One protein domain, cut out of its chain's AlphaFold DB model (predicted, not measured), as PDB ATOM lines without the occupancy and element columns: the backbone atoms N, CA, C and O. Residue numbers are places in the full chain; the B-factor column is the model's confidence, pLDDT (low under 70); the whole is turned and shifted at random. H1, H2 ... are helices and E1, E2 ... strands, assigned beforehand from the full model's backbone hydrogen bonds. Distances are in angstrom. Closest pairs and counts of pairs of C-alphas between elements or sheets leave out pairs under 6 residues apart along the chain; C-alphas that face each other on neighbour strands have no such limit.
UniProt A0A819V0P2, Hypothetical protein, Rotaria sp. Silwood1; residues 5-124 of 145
ATOM      1  N   VAL A   5     322.103 390.485 635.806       86.38
ATOM      2  CA  VAL A   5     322.267 389.029 635.913       86.38
ATOM      3  C   VAL A   5     321.590 388.302 634.751       86.38
ATOM      4  O   VAL A   5     322.160 387.366 634.195       86.38
ATOM      5  N   GLU A   6     320.404 388.745 634.339       88.06
ATOM      6  CA  GLU A   6     319.675 388.135 633.223       88.06
ATOM      7  C   GLU A   6     320.389 388.392 631.895       88.06
ATOM      8  O   GLU A   6     320.562 387.470 631.102       88.06
ATOM      9  N   ILE A   7     320.916 389.603 631.686       86.88
ATOM     10  CA  ILE A   7     321.742 389.917 630.507       86.88
ATOM     11  C   ILE A   7     322.957 388.981 630.430       86.88
ATOM     12  O   ILE A   7     323.287 388.471 629.357       86.88
ATOM     13  N   TYR A   8     323.608 388.721 631.567       88.25
ATOM     14  CA  TYR A   8     324.739 387.800 631.623       88.25
ATOM     15  C   TYR A   8     324.334 386.357 631.278       88.25
ATOM     16  O   TYR A   8     325.009 385.716 630.473       88.25
ATOM     17  N   LYS A   9     323.205 385.865 631.805       89.88
ATOM     18  CA  LYS A   9     322.669 384.535 631.459       89.88
ATOM     19  C   LYS A   9     322.339 384.418 629.971       89.88
ATOM     20  O   LYS A   9     322.740 383.442 629.344       89.88
ATOM     21  N   TYR A  10     321.685 385.422 629.385       88.50
ATOM     22  CA  TYR A  10     321.394 385.430 627.948       88.50
ATOM     23  C   TYR A  10     322.665 385.423 627.104       88.50
ATOM     24  O   TYR A  10     322.714 384.741 626.086       88.50
ATOM     25  N   ARG A  11     323.719 386.130 627.527       88.19
ATOM     26  CA  ARG A  11     325.014 386.089 626.836       88.19
ATOM     27  C   ARG A  11     325.612 384.682 626.831       88.19
ATOM     28  O   ARG A  11     326.120 384.262 625.796       88.19
ATOM     29  N   LEU A  12     325.569 383.981 627.966       91.00
ATOM     30  CA  LEU A  12     326.041 382.596 628.050       91.00
ATOM     31  C   LEU A  12     325.212 381.691 627.136       91.00
ATOM     32  O   LEU A  12     325.779 380.998 626.303       91.00
ATOM     33  N   PHE A  13     323.885 381.799 627.200       91.06
ATOM     34  CA  PHE A  13     322.986 381.049 626.327       91.06
ATOM     35  C   PHE A  13     323.269 381.292 624.836       91.06
ATOM     36  O   PHE A  13     323.370 380.345 624.066       91.06
ATOM     37  N   LEU A  14     323.436 382.551 624.415       88.69
ATOM     38  CA  LEU A  14     323.721 382.889 623.017       88.69
ATOM     39  C   LEU A  14     325.069 382.345 622.541       88.69
ATOM     40  O   LEU A  14     325.189 381.992 621.367       88.69
ATOM     41  N   ARG A  15     326.071 382.288 623.428       90.94
ATOM     42  CA  ARG A  15     327.366 381.666 623.135       90.94
ATOM     43  C   ARG A  15     327.203 380.160 622.968       90.94
ATOM     44  O   ARG A  15     327.634 379.625 621.954       90.94
ATOM     45  N   ASP A  16     326.542 379.504 623.910       92.88
ATOM     46  CA  ASP A  16     326.370 378.054 623.876       92.88
ATOM     47  C   ASP A  16     325.520 377.632 622.655       92.88
ATOM     48  O   ASP A  16     325.850 376.662 621.974       92.88
ATOM     49  N   LEU A  17     324.488 378.412 622.304       90.94
ATOM     50  CA  LEU A  17     323.706 378.246 621.073       90.94
ATOM     51  C   LEU A  17     324.575 378.405 619.817       90.94
ATOM     52  O   LEU A  17     324.450 377.628 618.873       90.94
ATOM     53  N   HIS A  18     325.460 379.405 619.798       90.81
ATOM     54  CA  HIS A  18     326.368 379.633 618.675       90.81
ATOM     55  C   HIS A  18     327.322 378.455 618.459       90.81
ATOM     56  O   HIS A  18     327.525 378.019 617.323       90.81
ATOM     57  N   GLU A  19     327.907 377.946 619.542       92.25
ATOM     58  CA  GLU A  19     328.851 376.830 619.514       92.25
ATOM     59  C   GLU A  19     328.172 375.552 619.012       92.25
ATOM     60  O   GLU A  19     328.673 374.921 618.079       92.25
ATOM     61  N   GLN A  20     326.991 375.224 619.546       93.06
ATOM     62  CA  GLN A  20     326.209 374.062 619.109       93.06
ATOM     63  C   GLN A  20     325.810 374.165 617.634       93.06
ATOM     64  O   GLN A  20     326.016 373.225 616.865       93.06
ATOM     65  N   LEU A  21     325.306 375.327 617.204       92.00
ATOM     66  CA  LEU A  21     324.923 375.532 615.808       92.00
ATOM     67  C   LEU A  21     326.125 375.400 614.863       92.00
ATOM     68  O   LEU A  21     325.998 374.841 613.777       92.00
ATOM     69  N   SER A  22     327.297 375.885 615.277       91.25
ATOM     70  CA  SER A  22     328.524 375.800 614.480       91.25
ATOM     71  C   SER A  22     329.023 374.358 614.330       91.25
ATOM     72  O   SER A  22     329.467 373.979 613.247       91.25
ATOM     73  N   GLN A  23     328.910 373.541 615.382       92.38
ATOM     74  CA  GLN A  23     329.247 372.111 615.340       92.38
ATOM     75  C   GLN A  23     328.285 371.315 614.449       92.38
ATOM     76  O   GLN A  23     328.709 370.463 613.663       92.38
ATOM     77  N   LEU A  24     326.985 371.611 614.528       92.62
ATOM     78  CA  LEU A  24     326.003 370.995 613.638       92.62
ATOM     79  C   LEU A  24     326.250 371.406 612.186       92.62
ATOM     80  O   LEU A  24     326.269 370.557 611.299       92.62
ATOM     81  N   HIS A  25     326.521 372.689 611.946       90.62
ATOM     82  CA  HIS A  25     326.825 373.200 610.616       90.62
ATOM     83  C   HIS A  25     328.057 372.521 609.997       90.62
ATOM     84  O   HIS A  25     328.001 372.098 608.842       90.62
ATOM     85  N   SER A  26     329.158 372.367 610.739       89.31
ATOM     86  CA  SER A  26     330.369 371.719 610.212       89.31
ATOM     87  C   SER A  26     330.142 370.252 609.835       89.31
ATOM     88  O   SER A  26     330.753 369.763 608.889       89.31
ATOM     89  N   THR A  27     329.228 369.573 610.529       88.88
ATOM     90  CA  THR A  27     328.887 368.168 610.274       88.88
ATOM     91  C   THR A  27     327.884 368.017 609.128       88.88
ATOM     92  O   THR A  27     327.991 367.098 608.320       88.88
ATOM     93  N   GLN A  28     326.907 368.923 609.037       89.25
ATOM     94  CA  GLN A  28     325.794 368.811 608.093       89.25
ATOM     95  C   GLN A  28     326.063 369.508 606.753       89.25
ATOM     96  O   GLN A  28     325.618 369.007 605.727       89.25
ATOM     97  N   SER A  29     326.779 370.639 606.729       80.56
ATOM     98  CA  SER A  29     326.894 371.541 605.563       80.56
ATOM     99  C   SER A  29     327.235 370.850 604.239       80.56
ATOM    100  O   SER A  29     326.658 371.196 603.209       80.56
ATOM    101  N   ALA A  30     328.106 369.840 604.262       77.88
ATOM    102  CA  ALA A  30     328.508 369.083 603.075       77.88
ATOM    103  C   ALA A  30     327.434 368.111 602.542       77.88
ATOM    104  O   ALA A  30     327.506 367.689 601.390       77.88
ATOM    105  N   ILE A  31     326.461 367.733 603.376       79.69
ATOM    106  CA  ILE A  31     325.434 366.716 603.091       79.69
ATOM    107  C   ILE A  31     324.061 367.366 602.842       79.69
ATOM    108  O   ILE A  31     323.164 366.737 602.282       79.69
ATOM    109  N   LEU A  32     323.881 368.635 603.220       75.25
ATOM    110  CA  LEU A  32     322.610 369.339 603.054       75.25
ATOM    111  C   LEU A  32     322.224 369.479 601.575       75.25
ATOM    112  O   LEU A  32     322.974 369.992 600.746       75.25
ATOM    113  N   THR A  33     321.007 369.043 601.259       82.25
ATOM    114  CA  THR A  33     320.476 368.977 599.888       82.25
ATOM    115  C   THR A  33     319.622 370.183 599.504       82.25
ATOM    116  O   THR A  33     319.246 370.326 598.339       82.25
ATOM    117  N   PHE A  34     319.295 371.066 600.454       83.62
ATOM    118  CA  PHE A  34     318.379 372.175 600.211       83.62
ATOM    119  C   PHE A  34     319.074 373.485 599.818       83.62
ATOM    120  O   PHE A  34     320.077 373.921 600.375       83.62
ATOM    121  N   SER A  35     318.442 374.131 598.839       84.94
ATOM    122  CA  SER A  35     318.653 375.490 598.335       84.94
ATOM    123  C   SER A  35     318.315 376.661 599.242       84.94
ATOM    124  O   SER A  35     318.834 377.777 599.137       84.94
ATOM    125  N   LYS A  36     317.223 376.437 599.969       88.56
ATOM    126  CA  LYS A  36     316.305 377.482 600.396       88.56
ATOM    127  C   LYS A  36     315.620 377.065 601.674       88.56
ATOM    128  O   LYS A  36     315.294 375.894 601.845       88.56
ATOM    129  N   VAL A  37     315.347 378.059 602.497       90.88
ATOM    130  CA  VAL A  37     314.520 377.939 603.687       90.88
ATOM    131  C   VAL A  37     313.528 379.093 603.736       90.88
ATOM    132  O   VAL A  37     313.719 380.136 603.099       90.88
ATOM    133  N   TYR A  38     312.452 378.893 604.477       92.81
ATOM    134  CA  TYR A  38     311.303 379.776 604.527       92.81
ATOM    135  C   TYR A  38     311.025 380.212 605.959       92.81
ATOM    136  O   TYR A  38     311.186 379.438 606.899       92.81
ATOM    137  N   ARG A  39     310.583 381.457 606.127       91.62
ATOM    138  CA  ARG A  39     310.135 381.983 607.420       91.62
ATOM    139  C   ARG A  39     308.889 382.826 607.226       91.62
ATOM    140  O   ARG A  39     308.964 383.867 606.582       91.62
ATOM    141  N   GLY A  40     307.768 382.396 607.791       91.62
ATOM    142  CA  GLY A  40     306.581 383.234 607.894       91.62
ATOM    143  C   GLY A  40     306.697 384.201 609.055       91.62
ATOM    144  O   GLY A  40     307.243 383.863 610.106       91.62
ATOM    145  N   GLN A  41     306.214 385.420 608.854       90.12
ATOM    146  CA  GLN A  41     306.129 386.413 609.909       90.12
ATOM    147  C   GLN A  41     305.048 387.440 609.580       90.12
ATOM    148  O   GLN A  41     304.812 387.772 608.419       90.12
ATOM    149  N   LEU A  42     304.414 387.959 610.625       90.62
ATOM    150  CA  LEU A  42     303.618 389.170 610.545       90.62
ATOM    151  C   LEU A  42     304.531 390.373 610.825       90.62
ATOM    152  O   LEU A  42     305.142 390.428 611.895       90.62
ATOM    153  N   ILE A  43     304.629 391.314 609.888       88.62
ATOM    154  CA  ILE A  43     305.447 392.534 610.021       88.62
ATOM    155  C   ILE A  43     304.576 393.783 609.910       88.62
ATOM    156  O   ILE A  43     303.481 393.720 609.355       88.62
ATOM    157  N   SER A  44     305.019 394.914 610.455       92.75
ATOM    158  CA  SER A  44     304.264 396.167 610.327       92.75
ATOM    159  C   SER A  44     304.372 396.736 608.908       92.75
ATOM    160  O   SER A  44     305.327 396.448 608.184       92.75
ATOM    161  N   PHE A  45     303.429 397.596 608.510       91.69
ATOM    162  CA  PHE A  45     303.558 398.339 607.248       91.69
ATOM    163  C   PHE A  45     304.840 399.168 607.192       91.69
ATOM    164  O   PHE A  45     305.476 399.234 606.149       91.69
ATOM    165  N   GLU A  46     305.243 399.774 608.307       93.31
ATOM    166  CA  GLU A  46     306.476 400.555 608.368       93.31
ATOM    167  C   GLU A  46     307.706 399.686 608.077       93.31
ATOM    168  O   GLU A  46     308.539 400.053 607.252       93.31
ATOM    169  N   GLU A  47     307.794 398.509 608.701       88.25
ATOM    170  CA  GLU A  47     308.879 397.557 608.458       88.25
ATOM    171  C   GLU A  47     308.859 397.057 607.005       88.25
ATOM    172  O   GLU A  47     309.905 396.975 606.357       88.25
ATOM    173  N   LEU A  48     307.670 396.795 606.455       88.12
ATOM    174  CA  LEU A  48     307.514 396.396 605.058       88.12
ATOM    175  C   LEU A  48     307.998 397.490 604.097       88.12
ATOM    176  O   LEU A  48     308.713 397.185 603.142       88.12
ATOM    177  N   GLU A  49     307.646 398.752 604.340       90.44
ATOM    178  CA  GLU A  49     308.092 399.878 603.515       90.44
ATOM    179  C   GLU A  49     309.603 400.109 603.634       90.44
ATOM    180  O   GLU A  49     310.275 400.324 602.621       90.44
ATOM    181  N   GLN A  50     310.180 399.962 604.832       87.19
ATOM    182  CA  GLN A  50     311.635 399.978 605.011       87.19
ATOM    183  C   GLN A  50     312.303 398.881 604.170       87.19
ATOM    184  O   GLN A  50     313.241 399.162 603.420       87.19
ATOM    185  N   MET A  51     311.778 397.652 604.201       85.44
ATOM    186  CA  MET A  51     312.282 396.552 603.370       85.44
ATOM    187  C   MET A  51     312.119 396.820 601.868       85.44
ATOM    188  O   MET A  51     313.036 396.528 601.099       85.44
ATOM    189  N   ARG A  52     310.994 397.407 601.434       86.25
ATOM    190  CA  ARG A  52     310.760 397.801 600.031       86.25
ATOM    191  C   ARG A  52     311.735 398.877 599.561       86.25
ATOM    192  O   ARG A  52     312.216 398.813 598.434       86.25
ATOM    193  N   SER A  53     312.056 399.847 600.411       87.06
ATOM    194  CA  SER A  53     313.052 400.875 600.089       87.06
ATOM    195  C   SER A  53     314.483 400.324 600.030       87.06
ATOM    196  O   SER A  53     315.332 400.885 599.343       87.06
ATOM    197  N   ASN A  54     314.734 399.195 600.700       83.44
ATOM    198  CA  ASN A  54     316.032 398.530 600.789       83.44
ATOM    199  C   ASN A  54     316.148 397.310 599.852       83.44
ATOM    200  O   ASN A  54     316.960 396.411 600.089       83.44
ATOM    201  N   ILE A  55     315.340 397.234 598.787       83.19
ATOM    202  CA  ILE A  55     315.501 396.197 597.754       83.19
ATOM    203  C   ILE A  55     316.908 396.311 597.156       83.19
ATOM    204  O   ILE A  55     317.356 397.403 596.822       83.19
ATOM    205  N   HIS A  56     317.588 395.173 596.996       78.19
ATOM    206  CA  HIS A  56     319.008 395.069 596.615       78.19
ATOM    207  C   HIS A  56     320.007 395.553 597.677       78.19
ATOM    208  O   HIS A  56     321.212 395.411 597.478       78.19
ATOM    209  N   GLY A  57     319.528 396.073 598.806       70.81
ATOM    210  CA  GLY A  57     320.346 396.384 599.965       70.81
ATOM    211  C   GLY A  57     320.621 395.164 600.846       70.81
ATOM    212  O   GLY A  57     320.230 394.029 600.555       70.81
ATOM    213  N   LEU A  58     321.324 395.418 601.948       72.62
ATOM    214  CA  LEU A  58     321.646 394.413 602.958       72.62
ATOM    215  C   LEU A  58     320.691 394.543 604.141       72.62
ATOM    216  O   LEU A  58     320.381 395.650 604.582       72.62
ATOM    217  N   ILE A  59     320.268 393.404 604.685       73.25
ATOM    218  CA  ILE A  59     319.544 393.340 605.955       73.25
ATOM    219  C   ILE A  59     320.499 392.738 606.984       73.25
ATOM    220  O   ILE A  59     320.944 391.600 606.836       73.25
ATOM    221  N   SER A  60     320.834 393.521 608.009       67.69
ATOM    222  CA  SER A  60     321.623 393.055 609.148       67.69
ATOM    223  C   SER A  60     320.689 392.734 610.301       67.69
ATOM    224  O   SER A  60     319.858 393.555 610.688       67.69
ATOM    225  N   LEU A  61     320.809 391.525 610.837       67.81
ATOM    226  CA  LEU A  61     319.986 391.046 611.937       67.81
ATOM    227  C   LEU A  61     320.915 390.496 613.002       67.81
ATOM    228  O   LEU A  61     321.694 389.586 612.748       67.81
ATOM    229  N   ASN A  62     320.813 391.024 614.218       68.75
ATOM    230  CA  ASN A  62     321.621 390.568 615.347       68.75
ATOM    231  C   ASN A  62     321.013 389.330 616.026       68.75
ATOM    232  O   ASN A  62     321.161 389.144 617.232       68.75
ATOM    233  N   THR A  63     320.329 388.466 615.276       76.50
ATOM    234  CA  THR A  63     319.520 387.365 615.823       76.50
ATOM    235  C   THR A  63     319.738 386.054 615.065       76.50
ATOM    236  O   THR A  63     320.528 385.974 614.121       76.50
ATOM    237  N   TYR A  64     319.105 384.989 615.544       84.88
ATOM    238  CA  TYR A  64     318.984 383.727 614.825       84.88
ATOM    239  C   TYR A  64     317.614 383.676 614.169       84.88
ATOM    240  O   TYR A  64     316.621 384.109 614.758       84.88
ATOM    241  N   PHE A  65     317.559 383.147 612.956       88.19
ATOM    242  CA  PHE A  65     316.310 382.900 612.260       88.19
ATOM    243  C   PHE A  65     315.943 381.433 612.407       88.19
ATOM    244  O   PHE A  65     316.678 380.567 611.941       88.19
ATOM    245  N   SER A  66     314.798 381.184 613.036       91.75
ATOM    246  CA  SER A  66     314.090 379.915 612.888       91.75
ATOM    247  C   SER A  66     313.387 379.927 611.532       91.75
ATOM    248  O   SER A  66     312.703 380.901 611.176       91.75
ATOM    249  N   THR A  67     313.664 378.903 610.736       93.50
ATOM    250  CA  THR A  67     313.197 378.750 609.358       93.50
ATOM    251  C   THR A  67     312.838 377.292 609.119       93.50
ATOM    252  O   THR A  67     313.280 376.421 609.859       93.50
ATOM    253  N   SER A  68     312.080 377.008 608.070       94.69
ATOM    254  CA  SER A  68     311.755 375.645 607.659       94.69
ATOM    255  C   SER A  68     312.173 375.411 606.213       94.69
ATOM    256  O   SER A  68     312.092 376.312 605.376       94.69
ATOM    257  N   THR A  69     312.595 374.193 605.883       94.06
ATOM    258  CA  THR A  69     312.705 373.774 604.474       94.06
ATOM    259  C   THR A  69     311.329 373.580 603.827       94.06
ATOM    260  O   THR A  69     311.216 373.625 602.602       94.06
ATOM    261  N   ASN A  70     310.275 373.432 604.637       94.44
ATOM    262  CA  ASN A  70     308.890 373.328 604.210       94.44
ATOM    263  C   ASN A  70     308.201 374.706 604.243       94.44
ATOM    264  O   ASN A  70     308.051 375.347 605.284       94.44
ATOM    265  N   LYS A  71     307.750 375.172 603.074       92.88
ATOM    266  CA  LYS A  71     307.059 376.460 602.948       92.88
ATOM    267  C   LYS A  71     305.691 376.466 603.641       92.88
ATOM    268  O   LYS A  71     305.291 377.518 604.134       92.88
ATOM    269  N   ASP A  72     304.997 375.332 603.687       93.12
ATOM    270  CA  ASP A  72     303.669 375.243 604.301       93.12
ATOM    271  C   ASP A  72     303.771 375.422 605.816       93.12
ATOM    272  O   ASP A  72     303.035 376.228 606.376       93.12
ATOM    273  N   VAL A  73     304.784 374.809 606.440       93.81
ATOM    274  CA  VAL A  73     305.138 375.061 607.847       93.81
ATOM    275  C   VAL A  73     305.413 376.546 608.061       93.81
ATOM    276  O   VAL A  73     304.841 377.160 608.951       93.81
ATOM    277  N   ALA A  74     306.231 377.176 607.208       92.12
ATOM    278  CA  ALA A  74     306.497 378.609 607.327       92.12
ATOM    279  C   ALA A  74     305.215 379.460 607.238       92.12
ATOM    280  O   ALA A  74     305.112 380.459 607.941       92.12
ATOM    281  N   ASN A  75     304.235 379.068 606.420       91.19
ATOM    282  CA  ASN A  75     302.966 379.780 606.276       91.19
ATOM    283  C   ASN A  75     302.121 379.770 607.566       91.19
ATOM    284  O   ASN A  75     301.399 380.731 607.831       91.19
ATOM    285  N   GLU A  76     302.251 378.745 608.411       90.88
ATOM    286  CA  GLU A  76     301.573 378.694 609.716       90.88
ATOM    287  C   GLU A  76     302.017 379.844 610.642       90.88
ATOM    288  O   GLU A  76     301.234 380.350 611.450       90.88
ATOM    289  N   PHE A  77     303.236 380.360 610.445       89.44
ATOM    290  CA  PHE A  77     303.796 381.483 611.207       89.44
ATOM    291  C   PHE A  77     303.432 382.871 610.644       89.44
ATOM    292  O   PHE A  77     303.835 383.896 611.199       89.44
ATOM    293  N   CYS A  78     302.621 382.954 609.585       88.69
ATOM    294  CA  CYS A  78     302.190 384.216 608.966       88.69
ATOM    295  C   CYS A  78     301.048 384.934 609.715       88.69
ATOM    296  O   CYS A  78     300.276 385.675 609.111       88.69
ATOM    297  N   GLY A  79     300.910 384.747 611.029       81.69
ATOM    298  CA  GLY A  79     299.914 385.464 611.839       81.69
ATOM    299  C   GLY A  79     298.509 384.844 611.857       81.69
ATOM    300  O   GLY A  79     297.573 385.494 612.329       81.69
ATOM    301  N   GLY A  80     298.363 383.594 611.400       79.44
ATOM    302  CA  GLY A  80     297.146 382.789 611.572       79.44
ATOM    303  C   GLY A  80     295.954 383.199 610.700       79.44
ATOM    304  O   GLY A  80     294.818 382.913 611.062       79.44
ATOM    305  N   GLY A  81     296.186 383.908 609.589       72.44
ATOM    306  CA  GLY A  81     295.142 384.284 608.621       72.44
ATOM    307  C   GLY A  81     294.187 385.395 609.075       72.44
ATOM    308  O   GLY A  81     293.275 385.761 608.339       72.44
ATOM    309  N   LEU A  82     294.386 385.958 610.269       77.31
ATOM    310  CA  LEU A  82     293.588 387.075 610.767       77.31
ATOM    311  C   LEU A  82     294.169 388.397 610.265       77.31
ATOM    312  O   LEU A  82     295.315 388.727 610.573       77.31
ATOM    313  N   ALA A  83     293.355 389.181 609.557       80.50
ATOM    314  CA  ALA A  83     293.722 390.537 609.170       80.50
ATOM    315  C   ALA A  83     294.003 391.378 610.424       80.50
ATOM    316  O   ALA A  83     293.161 391.484 611.322       80.50
ATOM    317  N   ARG A  84     295.193 391.981 610.490       86.88
ATOM    318  CA  ARG A  84     295.587 392.872 611.586       86.88
ATOM    319  C   ARG A  84     295.846 394.268 611.028       86.88
ATOM    320  O   ARG A  84     296.708 394.408 610.164       86.88
ATOM    321  N   PRO A  85     295.134 395.306 611.505       91.38
ATOM    322  CA  PRO A  85     295.361 396.666 611.040       91.38
ATOM    323  C   PRO A  85     296.822 397.063 611.226       91.38
ATOM    324  O   PRO A  85     297.373 396.883 612.308       91.38
ATOM    325  N   ASN A  86     297.417 397.649 610.194       92.31
ATOM    326  CA  ASN A  86     298.810 398.093 610.161       92.31
ATOM    327  C   ASN A  86     299.889 397.003 610.051       92.31
ATOM    328  O   ASN A  86     301.072 397.308 610.217       92.31
ATOM    329  N   TYR A  87     299.498 395.761 609.761       91.81
ATOM    330  CA  TYR A  87     300.417 394.641 609.601       91.81
ATOM    331  C   TYR A  87     300.140 393.858 608.324       91.81
ATOM    332  O   TYR A  87     299.003 393.775 607.868       91.81
ATOM    333  N   GLU A  88     301.189 393.219 607.817       89.69
ATOM    334  CA  GLU A  88     301.145 392.336 606.664       89.69
ATOM    335  C   GLU A  88     301.793 390.993 606.962       89.69
ATOM    336  O   GLU A  88     302.827 390.890 607.633       89.69
ATOM    337  N   SER A  89     301.165 389.950 606.434       91.44
ATOM    338  CA  SER A  89     301.643 388.577 606.504       91.44
ATOM    339  C   SER A  89     302.607 388.317 605.355       91.44
ATOM    340  O   SER A  89     302.234 388.412 604.186       91.44
ATOM    341  N   ILE A  90     303.850 387.958 605.672       88.06
ATOM    342  CA  ILE A  90     304.883 387.700 604.667       88.06
ATOM    343  C   ILE A  90     305.583 386.363 604.906       88.06
ATOM    344  O   ILE A  90     305.623 385.858 606.026       88.06
ATOM    345  N   ILE A  91     306.176 385.805 603.846       91.75
ATOM    346  CA  ILE A  91     307.033 384.613 603.909       91.75
ATOM    347  C   ILE A  91     308.401 384.962 603.346       91.75
ATOM    348  O   ILE A  91     308.568 384.985 602.134       91.75
ATOM    349  N   PHE A  92     309.416 385.140 604.178       88.94
ATOM    350  CA  PHE A  92     310.784 385.254 603.687       88.94
ATOM    351  C   PHE A  92     311.211 383.968 602.980       88.94
ATOM    352  O   PHE A  92     311.038 382.873 603.508       88.94
ATOM    353  N   THR A  93     311.804 384.106 601.795       89.38
ATOM    354  CA  THR A  93     312.534 383.025 601.121       89.38
ATOM    355  C   THR A  93     314.019 383.333 601.195       89.38
ATOM    356  O   THR A  93     314.482 384.317 600.618       89.38
ATOM    357  N   ILE A  94     314.763 382.491 601.899       86.06
ATOM    358  CA  ILE A  94     316.178 382.695 602.190       86.06
ATOM    359  C   ILE A  94     316.957 381.641 601.421       86.06
ATOM    360  O   ILE A  94     316.762 380.446 601.625       86.06
ATOM    361  N   HIS A  95     317.828 382.082 600.520       85.50
ATOM    362  CA  HIS A  95     318.716 381.190 599.788       85.50
ATOM    363  C   HIS A  95     319.982 380.957 600.606       85.50
ATOM    364  O   HIS A  95     320.621 381.911 601.054       85.50
ATOM    365  N   ILE A  96     320.335 379.690 600.785       82.12
ATOM    366  CA  ILE A  96     321.513 379.273 601.536       82.12
ATOM    367  C   ILE A  96     322.514 378.669 600.556       82.12
ATOM    368  O   ILE A  96     322.152 377.912 599.657       82.12
ATOM    369  N   LYS A  97     323.790 379.019 600.732       77.38
ATOM    370  CA  LYS A  97     324.897 378.411 599.995       77.38
ATOM    371  C   LYS A  97     325.510 377.316 600.873       77.38
ATOM    372  O   LYS A  97     326.086 377.667 601.901       77.38
ATOM    373  N   PRO A  98     325.430 376.030 600.479       66.88
ATOM    374  CA  PRO A  98     325.934 374.912 601.283       66.88
ATOM    375  C   PRO A  98     327.394 375.069 601.729       66.88
ATOM    376  O   PRO A  98     327.741 374.736 602.853       66.88
ATOM    377  N   ASN A  99     328.229 375.680 600.883       68.12
ATOM    378  CA  ASN A  99     329.665 375.845 601.125       68.12
ATOM    379  C   ASN A  99     330.031 377.122 601.913       68.12
ATOM    380  O   ASN A  99     331.196 377.517 601.934       68.12
ATOM    381  N   MET A 100     329.056 377.827 602.499       69.75
ATOM    382  CA  MET A 100     329.306 379.086 603.206       69.75
ATOM    383  C   MET A 100     329.717 378.832 604.661       69.75
ATOM    384  O   MET A 100     328.873 378.599 605.515       69.75
ATOM    385  N   THR A 101     331.012 378.945 604.954       65.81
ATOM    386  CA  THR A 101     331.592 378.620 606.272       65.81
ATOM    387  C   THR A 101     331.426 379.710 607.335       65.81
ATOM    388  O   THR A 101     331.500 379.426 608.525       65.81
ATOM    389  N   MET A 102     331.200 380.966 606.937       66.31
ATOM    390  CA  MET A 102     331.126 382.101 607.875       66.31
ATOM    391  C   MET A 102     329.770 382.252 608.576       66.31
ATOM    392  O   MET A 102     329.654 383.002 609.547       66.31
ATOM    393  N   LYS A 103     328.726 381.583 608.077       76.81
ATOM    394  CA  LYS A 103     327.355 381.735 608.571       76.81
ATOM    395  C   LYS A 103     326.810 380.365 608.939       76.81
ATOM    396  O   LYS A 103     326.296 379.685 608.056       76.81
ATOM    397  N   PRO A 104     326.926 379.943 610.209       84.06
ATOM    398  CA  PRO A 104     326.457 378.629 610.587       84.06
ATOM    399  C   PRO A 104     324.942 378.555 610.411       84.06
ATOM    400  O   PRO A 104     324.183 379.425 610.853       84.06
ATOM    401  N   PHE A 105     324.521 377.494 609.745       89.38
ATOM    402  CA  PHE A 105     323.141 377.058 609.665       89.38
ATOM    403  C   PHE A 105     323.113 375.546 609.818       89.38
ATOM    404  O   PHE A 105     324.021 374.855 609.350       89.38
ATOM    405  N   ALA A 106     322.073 375.033 610.454       92.12
ATOM    406  CA  ALA A 106     321.902 373.601 610.611       92.12
ATOM    407  C   ALA A 106     320.428 373.251 610.717       92.12
ATOM    408  O   ALA A 106     319.634 374.039 611.241       92.12
ATOM    409  N   SER A 107     320.083 372.053 610.253       92.25
ATOM    410  CA  SER A 107     318.838 371.437 610.671       92.25
ATOM    411  C   SER A 107     318.955 371.058 612.141       92.25
ATOM    412  O   SER A 107     319.949 370.453 612.562       92.25
ATOM    413  N   ILE A 108     317.936 371.424 612.911       92.75
ATOM    414  CA  ILE A 108     317.819 371.052 614.322       92.75
ATOM    415  C   ILE A 108     316.670 370.074 614.555       92.75
ATOM    416  O   ILE A 108     316.279 369.860 615.694       92.75
ATOM    417  N   GLN A 109     316.149 369.460 613.490       89.69
ATOM    418  CA  GLN A 109     315.011 368.544 613.538       89.69
ATOM    419  C   GLN A 109     315.174 367.447 614.599       89.69
ATOM    420  O   GLN A 109     314.248 367.194 615.359       89.69
ATOM    421  N   GLU A 110     316.362 366.850 614.709       88.50
ATOM    422  CA  GLU A 110     316.649 365.784 615.685       88.50
ATOM    423  C   GLU A 110     316.639 366.262 617.148       88.50
ATOM    424  O   GLU A 110     316.451 365.461 618.062       88.50
ATOM    425  N   PHE A 111     316.817 367.565 617.372       87.38
ATOM    426  CA  PHE A 111     316.855 368.197 618.693       87.38
ATOM    427  C   PHE A 111     315.580 368.992 619.004       87.38
ATOM    428  O   PHE A 111     315.373 369.394 620.150       87.38
ATOM    429  N   SER A 112     314.751 369.255 617.991       85.75
ATOM    430  CA  SER A 112     313.550 370.068 618.123       85.75
ATOM    431  C   SER A 112     312.437 369.279 618.799       85.75
ATOM    432  O   SER A 112     312.245 368.087 618.559       85.75
ATOM    433  N   TYR A 113     311.669 369.974 619.638       87.00
ATOM    434  CA  TYR A 113     310.431 369.438 620.194       87.00
ATOM    435  C   TYR A 113     309.391 369.180 619.090       87.00
ATOM    436  O   TYR A 113     308.619 368.229 619.188       87.00
ATOM    437  N   MET A 114     309.409 369.993 618.027       87.75
ATOM    438  CA  MET A 114     308.517 369.882 616.870       87.75
ATOM    439  C   MET A 114     309.284 369.342 615.660       87.75
ATOM    440  O   MET A 114     309.719 370.080 614.777       87.75
ATOM    441  N   GLN A 115     309.467 368.024 615.609       89.75
ATOM    442  CA  GLN A 115     310.273 367.376 614.565       89.75
ATOM    443  C   GLN A 115     309.670 367.518 613.154       89.75
ATOM    444  O   GLN A 115     310.402 367.494 612.165       89.75
ATOM    445  N   ASP A 116     308.358 367.725 613.040       89.19
ATOM    446  CA  ASP A 116     307.670 367.843 611.748       89.19
ATOM    447  C   ASP A 116     307.859 369.218 611.080       89.19
ATOM    448  O   ASP A 116     307.583 369.384 609.887       89.19
ATOM    449  N   GLU A 117     308.403 370.202 611.803       91.31
ATOM    450  CA  GLU A 117     308.630 371.546 611.264       91.31
ATOM    451  C   GLU A 117     309.773 371.597 610.243       91.31
ATOM    452  O   GLU A 117     309.905 372.589 609.526       91.31
ATOM    453  N   ASN A 118     310.595 370.545 610.135       92.50
ATOM    454  CA  ASN A 118     311.811 370.534 609.310       92.50
ATOM    455  C   ASN A 118     312.670 371.789 609.551       92.50
ATOM    456  O   ASN A 118     313.120 372.466 608.616       92.50
ATOM    457  N   GLU A 119     312.829 372.124 610.832       94.12
ATOM    458  CA  GLU A 119     313.424 373.378 611.260       94.12
ATOM    459  C   GLU A 119     314.918 373.438 610.916       94.12
ATOM    460  O   GLU A 119     315.701 372.515 611.171       94.12
ATOM    461  N   VAL A 120     315.306 374.580 610.358       92.88
ATOM    462  CA  VAL A 120     316.680 374.988 610.100       92.88
ATOM    463  C   VAL A 120     316.906 376.320 610.800       92.88
ATOM    464  O   VAL A 120     316.241 377.316 610.508       92.88
ATOM    465  N   VAL A 121     317.878 376.355 611.705       92.06
ATOM    466  CA  VAL A 121     318.289 377.595 612.363       92.06
ATOM    467  C   VAL A 121     319.419 378.216 611.562       92.06
ATOM    468  O   VAL A 121     320.418 377.562 611.267       92.06
ATOM    469  N   VAL A 122     319.273 379.495 611.220       87.62
ATOM    470  CA  VAL A 122     320.258 380.258 610.446       87.62
ATOM    471  C   VAL A 122     320.795 381.399 611.295       87.62
ATOM    472  O   VAL A 122     320.031 382.237 611.787       87.62
ATOM    473  N   ARG A 123     322.122 381.488 611.429       84.12
ATOM    474  CA  ARG A 123     322.753 382.700 611.949       84.12
ATOM    475  C   ARG A 123     322.864 383.734 610.835       84.12
ATOM    476  O   ARG A 123     323.653 383.589 609.902       84.12
ATOM    477  N   VAL A 124     322.104 384.814 610.967       68.25
ATOM    478  CA  VAL A 124     322.247 385.986 610.106       68.25
ATOM    479  C   VAL A 124     323.330 386.873 610.728       68.25
ATOM    480  O   VAL A 124     323.241 387.246 611.890       68.25
TER     481      VAL A 124
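What this domain is: This is residues 5 to 124 of the 145 residues of the protein "Hypothetical protein" of Rotaria sp. Silwood1 (UniProt A0A819V0P2). A long helix, H1, crosses one face of a small three-stranded sheet, E2 E5 E4, and its residues 5 to 13 stick out beyond the rest as a free arm. From the other end of this part a long two-stranded ribbon, E1 and E3, runs away, with E1 packed by E2, the short helix H3 on E1, and the helix H2 at the ribbon's far end. The printed part has 120 residues, with three named helices and five named strands in the order H1 E1 H2 E2 H3 E3 E4 E5. Both sheets, of order E2 - E5 - E4 and E1 - E3, are antiparallel, and the class is mixed, helices and strands. The whole is compact, with a radius of gyration of the C-alphas of 15.6 A and spans of 42 by 40 by 32 A.

Where its parts are: H1, residues 5 to 28, begins at C-alpha 5 (322.267, 389.029, 635.913) and is 34.6 A long. E1, residues 36 to 44, is 24.3 A long and bends by 52 degrees at residue 41. H2 is residues 45 to 53, E2 residues 64 to 68, and H3 residues 71 to 76. E3, residues 87 to 95, is 24.7 A long and begins at C-alpha 87 (300.417, 394.641, 609.601). E4 is residues 105 to 107. E5, residues 119 to 123, ends at C-alpha 123 (322.753, 382.700, 611.949).

How they stand to each other: H1 is on the sheet E2 E5 E4 at a height over the sheet of 10.6 A, and runs across the strands, at 74 degrees to E4 on the local plane. Its closest C-alphas to E4 are those of His 25 and Ala 106, 4.9 A apart. E5 is the inner strand: N 65 and O 122 of E2 and E5 are 2.9 A apart, and N 121 and O 106 of E5 and E4 2.9 A, both within hydrogen-bond range. E4 and E5 form a hairpin. The closest C-alphas of E1 and E2, Arg 39 and Thr 67, are 4.9 A apart. In the antiparallel pair E1 and E3, N 39 and O 92 are 3.0 A apart and N 90 and O 41 2.9 A. The closest C-alphas of H3 and E1 are those of Gly 40 and Ala 74, 4.7 A; H3 only grazes the sheet E2 E5 E4. The closest C-alphas of H2 and E3 are those of Phe 45 and Tyr 87, 5.4 A. H1 and H2 are apart. In H1, H2 and H3 every O i to N i+4 pair is within hydrogen-bond range.

The domain as a whole: The C-alphas farthest apart, of Thr 27 and Pro 85, are 44.0 A from each other. Residues 52 to 58 stand free, as do 5 to 13. The printed part has no cut; the link E4 to E5, 11 residues, is long. The mean pLDDT of the printed part is 86.3; residues 60 to 62, 98 to 102 and 124 are under 70.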